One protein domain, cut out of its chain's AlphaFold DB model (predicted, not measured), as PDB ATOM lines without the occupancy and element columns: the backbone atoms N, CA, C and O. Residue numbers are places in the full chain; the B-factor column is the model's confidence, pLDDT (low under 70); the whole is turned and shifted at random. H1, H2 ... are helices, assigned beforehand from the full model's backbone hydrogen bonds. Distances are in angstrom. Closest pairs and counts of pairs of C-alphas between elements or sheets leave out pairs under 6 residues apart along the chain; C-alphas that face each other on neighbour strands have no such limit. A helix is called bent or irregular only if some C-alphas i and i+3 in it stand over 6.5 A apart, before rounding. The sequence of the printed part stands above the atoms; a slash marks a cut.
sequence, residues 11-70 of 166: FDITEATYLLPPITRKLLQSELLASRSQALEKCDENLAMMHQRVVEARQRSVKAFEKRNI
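This is residues 11 to 70 of the 166 residues of an uncharacterized protein of Agaricus bisporus var. burnettii (strain JB137-S8 / ATCC MYA-4627 / FGSC 10392) (UniProt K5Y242). A long helix, H3, runs out as a straight arm from a small, loose head, in which H2 and the first part of H3 make a corner like an L and the short H1 ends in the angle between them, its own line standing out of the plane of that L. Residues 55 to 70, of which 55 to 69 belong to H3, stick out with nothing packed on them, and this arm makes the length of the whole. The printed part has 60 residues with three named helices, in the order H1, H2, H3, and no named strand; the class is all helix. The whole is loose, with a radius of gyration of the C-alphas of 14.6 A, and elongated, spanning 46 by 27 by 20 A.

The longest helix is H3, residues 44 to 69. H1, residues 11 to 19, and H3 only just touch, with 3 pairs of C-alphas within 8 A; the closest C-alphas are those of Tyr 18 and Met 50, 7.3 A apart. H3 touches H1 with residues 47 to 50 alone. The lines of H1 and H3 are about perpendicular, at 86 degrees. H2, residues 29 to 41, is close to H1 but not clearly touching it, and the closest C-alphas are those of Leu 19 and Ala 39, 5.4 A apart. H1 and H2 run opposite ways at a steep tilt of 59 degrees. H2 and H3 are only just apart, with their closest C-alphas at 8.3 A. In H1, H2 and H3 every O i to N i+4 pair is within hydrogen-bond range.

H3 measures 37.2 A from the C-alpha of Asp 44 at (297.626, 168.385, 173.179) to that of Asn 69 at (264.456, 176.559, 187.816). H2 is 18.3 A long from C-alpha 29 to C-alpha 41. H1 begins at the first printed residue, with C-alpha 11 at (294.818, 169.039, 191.577), and is 12.1 A long to C-alpha 19. No helix is bent or irregular.

The two C-alphas farthest apart are those of Ser 30, in H2, and Ile 70, the last printed residue, at 46.5 A. Residues 55 to 70 stand free; without them the body has 44 residues and spans 26 by 19 by 18 A, with a radius of gyration of 10.7 A. The link from H2 to H3 is tight, with 2 residues, and the link from H1 to H2 is short, with 9. The printed part has no cut. The mean pLDDT of the printed part is 88.2, and no printed residue is under 70; the mean is 80 for H1 and 92 for H3.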
ATOM      1  N   PHE A  11     294.743 168.835 193.024       77.31
ATOM      2  CA  PHE A  11     294.818 169.039 191.577       77.31
ATOM      3  C   PHE A  11     295.145 167.746 190.824       77.31
ATOM      4  O   PHE A  11     294.521 167.487 189.795       77.31
ATOM      5  N   ASP A  12     296.001 166.888 191.381       80.12
ATOM      6  CA  ASP A  12     296.340 165.590 190.787       80.12
ATOM      7  C   ASP A  12     295.084 164.715 190.659       80.12
ATOM      8  O   ASP A  12     294.880 164.033 189.653       80.12
ATOM      9  N   ILE A  13     294.189 164.771 191.659       79.69
ATOM     10  CA  ILE A  13     292.907 164.049 191.645       79.69
ATOM     11  C   ILE A  13     292.036 164.550 190.493       79.69
ATOM     12  O   ILE A  13     291.463 163.751 189.745       79.69
ATOM     13  N   THR A  14     291.924 165.872 190.340       78.62
ATOM     14  CA  THR A  14     291.121 166.458 189.261       78.62
ATOM     15  C   THR A  14     291.687 166.104 187.891       78.62
ATOM     16  O   THR A  14     290.933 165.679 187.020       78.62
ATOM     17  N   GLU A  15     293.004 166.188 187.718       79.44
ATOM     18  CA  GLU A  15     293.680 165.866 186.466       79.44
ATOM     19  C   GLU A  15     293.464 164.394 186.087       79.44
ATOM     20  O   GLU A  15     292.979 164.105 184.995       79.44
ATOM     21  N   ALA A  16     293.700 163.460 187.014       79.06
ATOM     22  CA  ALA A  16     293.473 162.034 186.778       79.06
ATOM     23  C   ALA A  16     292.007 161.710 186.438       79.06
ATOM     24  O   ALA A  16     291.738 160.825 185.624       79.06
ATOM     25  N   THR A  17     291.057 162.440 187.032       81.12
ATOM     26  CA  THR A  17     289.622 162.263 186.767       81.12
ATOM     27  C   THR A  17     289.251 162.700 185.353       81.12
ATOM     28  O   THR A  17     288.432 162.047 184.709       81.12
ATOM     29  N   TYR A  18     289.834 163.797 184.864       81.31
ATOM     30  CA  TYR A  18     289.517 164.319 183.538       81.31
ATOM     31  C   TYR A  18     290.289 163.626 182.419       81.31
ATOM     32  O   TYR A  18     289.723 163.507 181.341       81.31
ATOM     33  N   LEU A  19     291.516 163.145 182.664       82.94
ATOM     34  CA  LEU A  19     292.374 162.499 181.659       82.94
ATOM     35  C   LEU A  19     291.934 161.091 181.251       82.94
ATOM     36  O   LEU A  19     292.398 160.575 180.234       82.94
ATOM     37  N   LEU A  20     291.041 160.453 182.009       80.56
ATOM     38  CA  LEU A  20     290.520 159.138 181.655       80.56
ATOM     39  C   LEU A  20     289.114 159.244 181.049       80.56
ATOM     40  O   LEU A  20     288.285 160.030 181.511       80.56
ATOM     41  N   PRO A  21     288.797 158.426 180.027       77.69
ATOM     42  CA  PRO A  21     287.433 158.328 179.529       77.69
ATOM     43  C   PRO A  21     286.493 157.761 180.610       77.69
ATOM     44  O   PRO A  21     286.936 157.026 181.500       77.69
ATOM     45  N   PRO A  22     285.179 158.050 180.534       81.38
ATOM     46  CA  PRO A  22     284.216 157.543 181.501       81.38
ATOM     47  C   PRO A  22     284.172 156.012 181.473       81.38
ATOM     48  O   PRO A  22     283.884 155.392 180.448       81.38
ATOM     49  N   ILE A  23     284.426 155.398 182.627       84.38
ATOM     50  CA  ILE A  23     284.399 153.945 182.793       84.38
ATOM     51  C   ILE A  23     282.951 153.521 183.051       84.38
ATOM     52  O   ILE A  23     282.472 153.545 184.180       84.38
ATOM     53  N   THR A  24     282.228 153.157 181.992       89.25
ATOM     54  CA  THR A  24     280.818 152.719 182.067       89.25
ATOM     55  C   THR A  24     280.655 151.204 182.177       89.25
ATOM     56  O   THR A  24     279.581 150.712 182.515       89.25
ATOM     57  N   ARG A  25     281.721 150.453 181.888       92.12
ATOM     58  CA  ARG A  25     281.758 148.989 181.903       92.12
ATOM     59  C   ARG A  25     283.096 148.495 182.438       92.12
ATOM     60  O   ARG A  25     284.069 149.246 182.493       92.12
ATOM     61  N   LYS A  26     283.160 147.210 182.784       92.25
ATOM     62  CA  LYS A  26     284.423 146.549 183.120       92.25
ATOM     63  C   LYS A  26     285.341 146.568 181.894       92.25
ATOM     64  O   LYS A  26     284.975 146.026 180.854       92.25
ATOM     65  N   LEU A  27     286.503 147.199 182.031       89.25
ATOM     66  CA  LEU A  27     287.518 147.264 180.982       89.25
ATOM     67  C   LEU A  27     288.357 145.987 180.968       89.25
ATOM     68  O   LEU A  27     288.654 145.412 182.022       89.25
ATOM     69  N   LEU A  28     288.771 145.571 179.776       94.25
ATOM     70  CA  LEU A  28     289.828 144.575 179.630       94.25
ATOM     71  C   LEU A  28     291.178 145.184 180.032       94.25
ATOM     72  O   LEU A  28     291.369 146.401 180.031       94.25
ATOM     73  N   GLN A  29     292.150 144.333 180.360       92.06
ATOM     74  CA  GLN A  29     293.467 144.803 180.789       92.06
ATOM     75  C   GLN A  29     294.190 145.603 179.694       92.06
ATOM     76  O   GLN A  29     294.847 146.594 180.004       92.06
ATOM     77  N   SER A  30     294.018 145.231 178.424       93.38
ATOM     78  CA  SER A  30     294.540 145.979 177.275       93.38
ATOM     79  C   SER A  30     293.906 147.368 177.142       93.38
ATOM     80  O   SER A  30     294.624 148.351 176.991       93.38
ATOM     81  N   GLU A  31     292.580 147.468 177.266       90.69
ATOM     82  CA  GLU A  31     291.842 148.740 177.207       90.69
ATOM     83  C   GLU A  31     292.263 149.689 178.342       90.69
ATOM     84  O   GLU A  31     292.440 150.893 178.136       90.69
ATOM     85  N   LEU A  32     292.472 149.138 179.542       87.81
ATOM     86  CA  LEU A  32     292.951 149.892 180.696       87.81
ATOM     87  C   LEU A  32     294.379 150.413 180.486       87.81
ATOM     88  O   LEU A  32     294.664 151.560 180.826       87.81
ATOM     89  N   LEU A  33     295.276 149.581 179.951       90.00
ATOM     90  CA  LEU A  33     296.655 149.978 179.657       90.00
ATOM     91  C   LEU A  33     296.708 151.058 178.571       90.00
ATOM     92  O   LEU A  33     297.416 152.041 178.759       90.00
ATOM     93  N   ALA A  34     295.910 150.927 177.509       88.69
ATOM     94  CA  ALA A  34     295.821 151.925 176.443       88.69
ATOM     95  C   ALA A  34     295.282 153.276 176.945       88.69
ATOM     96  O   ALA A  34     295.832 154.330 176.635       88.69
ATOM     97  N   SER A  35     294.242 153.259 177.783       85.69
ATOM     98  CA  SER A  35     293.694 154.497 178.365       85.69
ATOM     99  C   SER A  35     294.719 155.195 179.265       85.69
ATOM    100  O   SER A  35     294.813 156.419 179.294       85.69
ATOM    101  N   ARG A  36     295.522 154.415 179.998       85.38
ATOM    102  CA  ARG A  36     296.588 154.942 180.858       85.38
ATOM    103  C   ARG A  36     297.775 155.470 180.067       85.38
ATOM    104  O   ARG A  36     298.312 156.501 180.453       85.38
ATOM    105  N   SER A  37     298.178 154.806 178.984       87.38
ATOM    106  CA  SER A  37     299.253 155.315 178.130       87.38
ATOM    107  C   SER A  37     298.861 156.653 177.508       87.38
ATOM    108  O   SER A  37     299.644 157.589 177.583       87.38
ATOM    109  N   GLN A  38     297.621 156.784 177.020       83.88
ATOM    110  CA  GLN A  38     297.092 158.055 176.509       83.88
ATOM    111  C   GLN A  38     297.080 159.158 177.578       83.88
ATOM    112  O   GLN A  38     297.468 160.292 177.304       83.88
ATOM    113  N   ALA A  39     296.672 158.831 178.809       82.75
ATOM    114  CA  ALA A  39     296.682 159.785 179.918       82.75
ATOM    115  C   ALA A  39     298.106 160.228 180.312       82.75
ATOM    116  O   ALA A  39     298.302 161.379 180.693       82.75
ATOM    117  N   LEU A  40     299.097 159.335 180.225       83.81
ATOM    118  CA  LEU A  40     300.505 159.654 180.494       83.81
ATOM    119  C   LEU A  40     301.153 160.468 179.372       83.81
ATOM    120  O   LEU A  40     302.012 161.297 179.652       83.81
ATOM    121  N   GLU A  41     300.743 160.233 178.128       87.69
ATOM    122  CA  GLU A  41     301.257 160.932 176.949       87.69
ATOM    123  C   GLU A  41     300.882 162.421 176.952       87.69
ATOM    124  O   GLU A  41     301.635 163.233 176.425       87.69
ATOM    125  N   LYS A  42     299.745 162.785 177.569       83.25
ATOM    126  CA  LYS A  42     299.243 164.171 177.672       83.25
ATOM    127  C   LYS A  42     299.256 164.924 176.331       83.25
ATOM    128  O   LYS A  42     299.533 166.116 176.292       83.25
ATOM    129  N   CYS A  43     298.943 164.228 175.239       87.19
ATOM    130  CA  CYS A  43     298.907 164.817 173.903       87.19
ATOM    131  C   CYS A  43     297.929 166.008 173.835       87.19
ATOM    132  O   CYS A  43     296.776 165.895 174.270       87.19
ATOM    133  N   ASP A  44     298.375 167.122 173.247       88.56
ATOM    134  CA  ASP A  44     297.626 168.385 173.179       88.56
ATOM    135  C   ASP A  44     296.258 168.238 172.499       88.56
ATOM    136  O   ASP A  44     295.271 168.838 172.931       88.56
ATOM    137  N   GLU A  45     296.157 167.387 171.475       88.69
ATOM    138  CA  GLU A  45     294.897 167.120 170.771       88.69
ATOM    139  C   GLU A  45     293.855 166.470 171.692       88.69
ATOM    140  O   GLU A  45     292.680 166.856 171.711       88.69
ATOM    141  N   ASN A  46     294.290 165.512 172.516       85.31
ATOM    142  CA  ASN A  46     293.428 164.848 173.490       85.31
ATOM    143  C   ASN A  46     292.999 165.825 174.589       85.31
ATOM    144  O   ASN A  46     291.821 165.852 174.957       85.31
ATOM    145  N   LEU A  47     293.915 166.672 175.069       86.69
ATOM    146  CA  LEU A  47     293.604 167.716 176.048       86.69
ATOM    147  C   LEU A  47     292.573 168.715 175.505       86.69
ATOM    148  O   LEU A  47     291.609 169.043 176.200       86.69
ATOM    149  N   ALA A  48     292.716 169.144 174.249       91.06
ATOM    150  CA  ALA A  48     291.763 170.035 173.591       91.06
ATOM    151  C   ALA A  48     290.368 169.396 173.471       91.06
ATOM    152  O   ALA A  48     289.358 170.028 173.801       91.06
ATOM    153  N   MET A  49     290.299 168.122 173.074       88.19
ATOM    154  CA  MET A  49     289.044 167.369 172.998       88.19
ATOM    155  C   MET A  49     288.373 167.236 174.375       88.19
ATOM    156  O   MET A  49     287.155 167.380 174.507       88.19
ATOM    157  N   MET A  50     289.155 166.984 175.424       85.94
ATOM    158  CA  MET A  50     288.651 166.892 176.796       85.94
ATOM    159  C   MET A  50     288.131 168.225 177.311       85.94
ATOM    160  O   MET A  50     287.036 168.279 177.877       85.94
ATOM    161  N   HIS A  51     288.866 169.304 177.056       89.44
ATOM    162  CA  HIS A  51     288.423 170.654 177.369       89.44
ATOM    163  C   HIS A  51     287.066 170.951 176.717       89.44
ATOM    164  O   HIS A  51     286.127 171.353 177.407       89.44
ATOM    165  N   GLN A  52     286.917 170.666 175.418       92.38
ATOM    166  CA  GLN A  52     285.648 170.842 174.707       92.38
ATOM    167  C   GLN A  52     284.512 170.035 175.350       92.38
ATOM    168  O   GLN A  52     283.456 170.594 175.644       92.38
ATOM    169  N   ARG A  53     284.737 168.755 175.676       89.94
ATOM    170  CA  ARG A  53     283.735 167.916 176.359       89.94
ATOM    171  C   ARG A  53     283.288 168.500 177.699       89.94
ATOM    172  O   ARG A  53     282.092 168.495 177.995       89.94
ATOM    173  N   VAL A  54     284.222 169.005 178.507       90.31
ATOM    174  CA  VAL A  54     283.912 169.631 179.802       90.31
ATOM    175  C   VAL A  54     283.110 170.914 179.604       90.31
ATOM    176  O   VAL A  54     282.115 171.122 180.302       90.31
ATOM    177  N   VAL A  55     283.495 171.757 178.642       94.44
ATOM    178  CA  VAL A  55     282.764 172.986 178.306       94.44
ATOM    179  C   VAL A  55     281.339 172.663 177.865       94.44
ATOM    180  O   VAL A  55     280.389 173.219 178.414       94.44
ATOM    181  N   GLU A  56     281.160 171.711 176.953       95.31
ATOM    182  CA  GLU A  56     279.834 171.285 176.512       95.31
ATOM    183  C   GLU A  56     279.003 170.700 177.660       95.31
ATOM    184  O   GLU A  56     277.815 170.994 177.786       95.31
ATOM    185  N   ALA A  57     279.599 169.874 178.526       92.94
ATOM    186  CA  ALA A  57     278.912 169.317 179.689       92.94
ATOM    187  C   ALA A  57     278.461 170.418 180.662       92.94
ATOM    188  O   ALA A  57     277.326 170.383 181.144       92.94
ATOM    189  N   ARG A  58     279.302 171.434 180.899       95.44
ATOM    190  CA  ARG A  58     278.941 172.615 181.698       95.44
ATOM    191  C   ARG A  58     277.794 173.387 181.052       95.44
ATOM    192  O   ARG A  58     276.820 173.681 181.737       95.44
ATOM    193  N   GLN A  59     277.845 173.630 179.743       97.06
ATOM    194  CA  GLN A  59     276.760 174.295 179.011       97.06
ATOM    195  C   GLN A  59     275.442 173.508 179.087       97.06
ATOM    196  O   GLN A  59     274.387 174.094 179.322       97.06
ATOM    197  N   ARG A  60     275.483 172.176 178.940       96.69
ATOM    198  CA  ARG A  60     274.304 171.308 179.117       96.69
ATOM    199  C   ARG A  60     273.753 171.394 180.542       96.69
ATOM    200  O   ARG A  60     272.540 171.474 180.712       96.69
ATOM    201  N   SER A  61     274.629 171.412 181.547       96.44
ATOM    202  CA  SER A  61     274.250 171.556 182.957       96.44
ATOM    203  C   SER A  61     273.568 172.898 183.236       96.44
ATOM    204  O   SER A  61     272.500 172.912 183.845       96.44
ATOM    205  N   VAL A  62     274.115 174.007 182.721       95.50
ATOM    206  CA  VAL A  62     273.511 175.348 182.832       95.50
ATOM    207  C   VAL A  62     272.112 175.358 182.217       95.50
ATOM    208  O   VAL A  62     271.149 175.671 182.913       95.50
ATOM    209  N   LYS A  63     271.959 174.887 180.973       95.69
ATOM    210  CA  LYS A  63     270.647 174.806 180.304       95.69
ATOM    211  C   LYS A  63     269.646 173.936 181.073       95.69
ATOM    212  O   LYS A  63     268.468 174.270 181.185       95.69
ATOM    213  N   ALA A  64     270.096 172.804 181.617       96.00
ATOM    214  CA  ALA A  64     269.249 171.927 182.422       96.00
ATOM    215  C   ALA A  64     268.831 172.583 183.750       96.00
ATOM    216  O   ALA A  64     267.696 172.401 184.196       96.00
ATOM    217  N   PHE A  65     269.730 173.350 184.371       94.19
ATOM    218  CA  PHE A  65     269.462 174.104 185.590       94.19
ATOM    219  C   PHE A  65     268.454 175.230 185.347       94.19
ATOM    220  O   PHE A  65     267.472 175.318 186.083       94.19
ATOM    221  N   GLU A  66     268.643 176.026 184.293       93.06
ATOM    222  CA  GLU A  66     267.703 177.068 183.861       93.06
ATOM    223  C   GLU A  66     266.313 176.480 183.616       93.06
ATOM    224  O   GLU A  66     265.337 176.929 184.211       93.06
ATOM    225  N   LYS A  67     266.222 175.391 182.839       93.12
ATOM    226  CA  LYS A  67     264.948 174.707 182.573       93.12
ATOM    227  C   LYS A  67     264.272 174.218 183.855       93.12
ATOM    228  O   LYS A  67     263.060 174.357 184.005       93.12
ATOM    229  N   ARG A  68     265.035 173.638 184.788       94.19
ATOM    230  CA  ARG A  68     264.510 173.143 186.072       94.19
ATOM    231  C   ARG A  68     264.030 174.278 186.980       94.19
ATOM    232  O   ARG A  68     263.090 174.085 187.746       94.19
ATOM    233  N   ASN A  69     264.677 175.438 186.908       89.50
ATOM    234  CA  ASN A  69     264.456 176.559 187.816       89.50
ATOM    235  C   ASN A  69     263.766 177.763 187.163       89.50
ATOM    236  O   ASN A  69     263.722 178.820 187.786       89.50
ATOM    237  N   ILE A  70     263.171 177.605 185.981       88.19
ATOM    238  CA  ILE A  70     262.523 178.693 185.233       88.19
ATOM    239  C   ILE A  70     261.455 179.439 186.051       88.19
ATOM    240  O   ILE A  70     261.319 180.651 185.958       88.19
TER     241      ILE A  70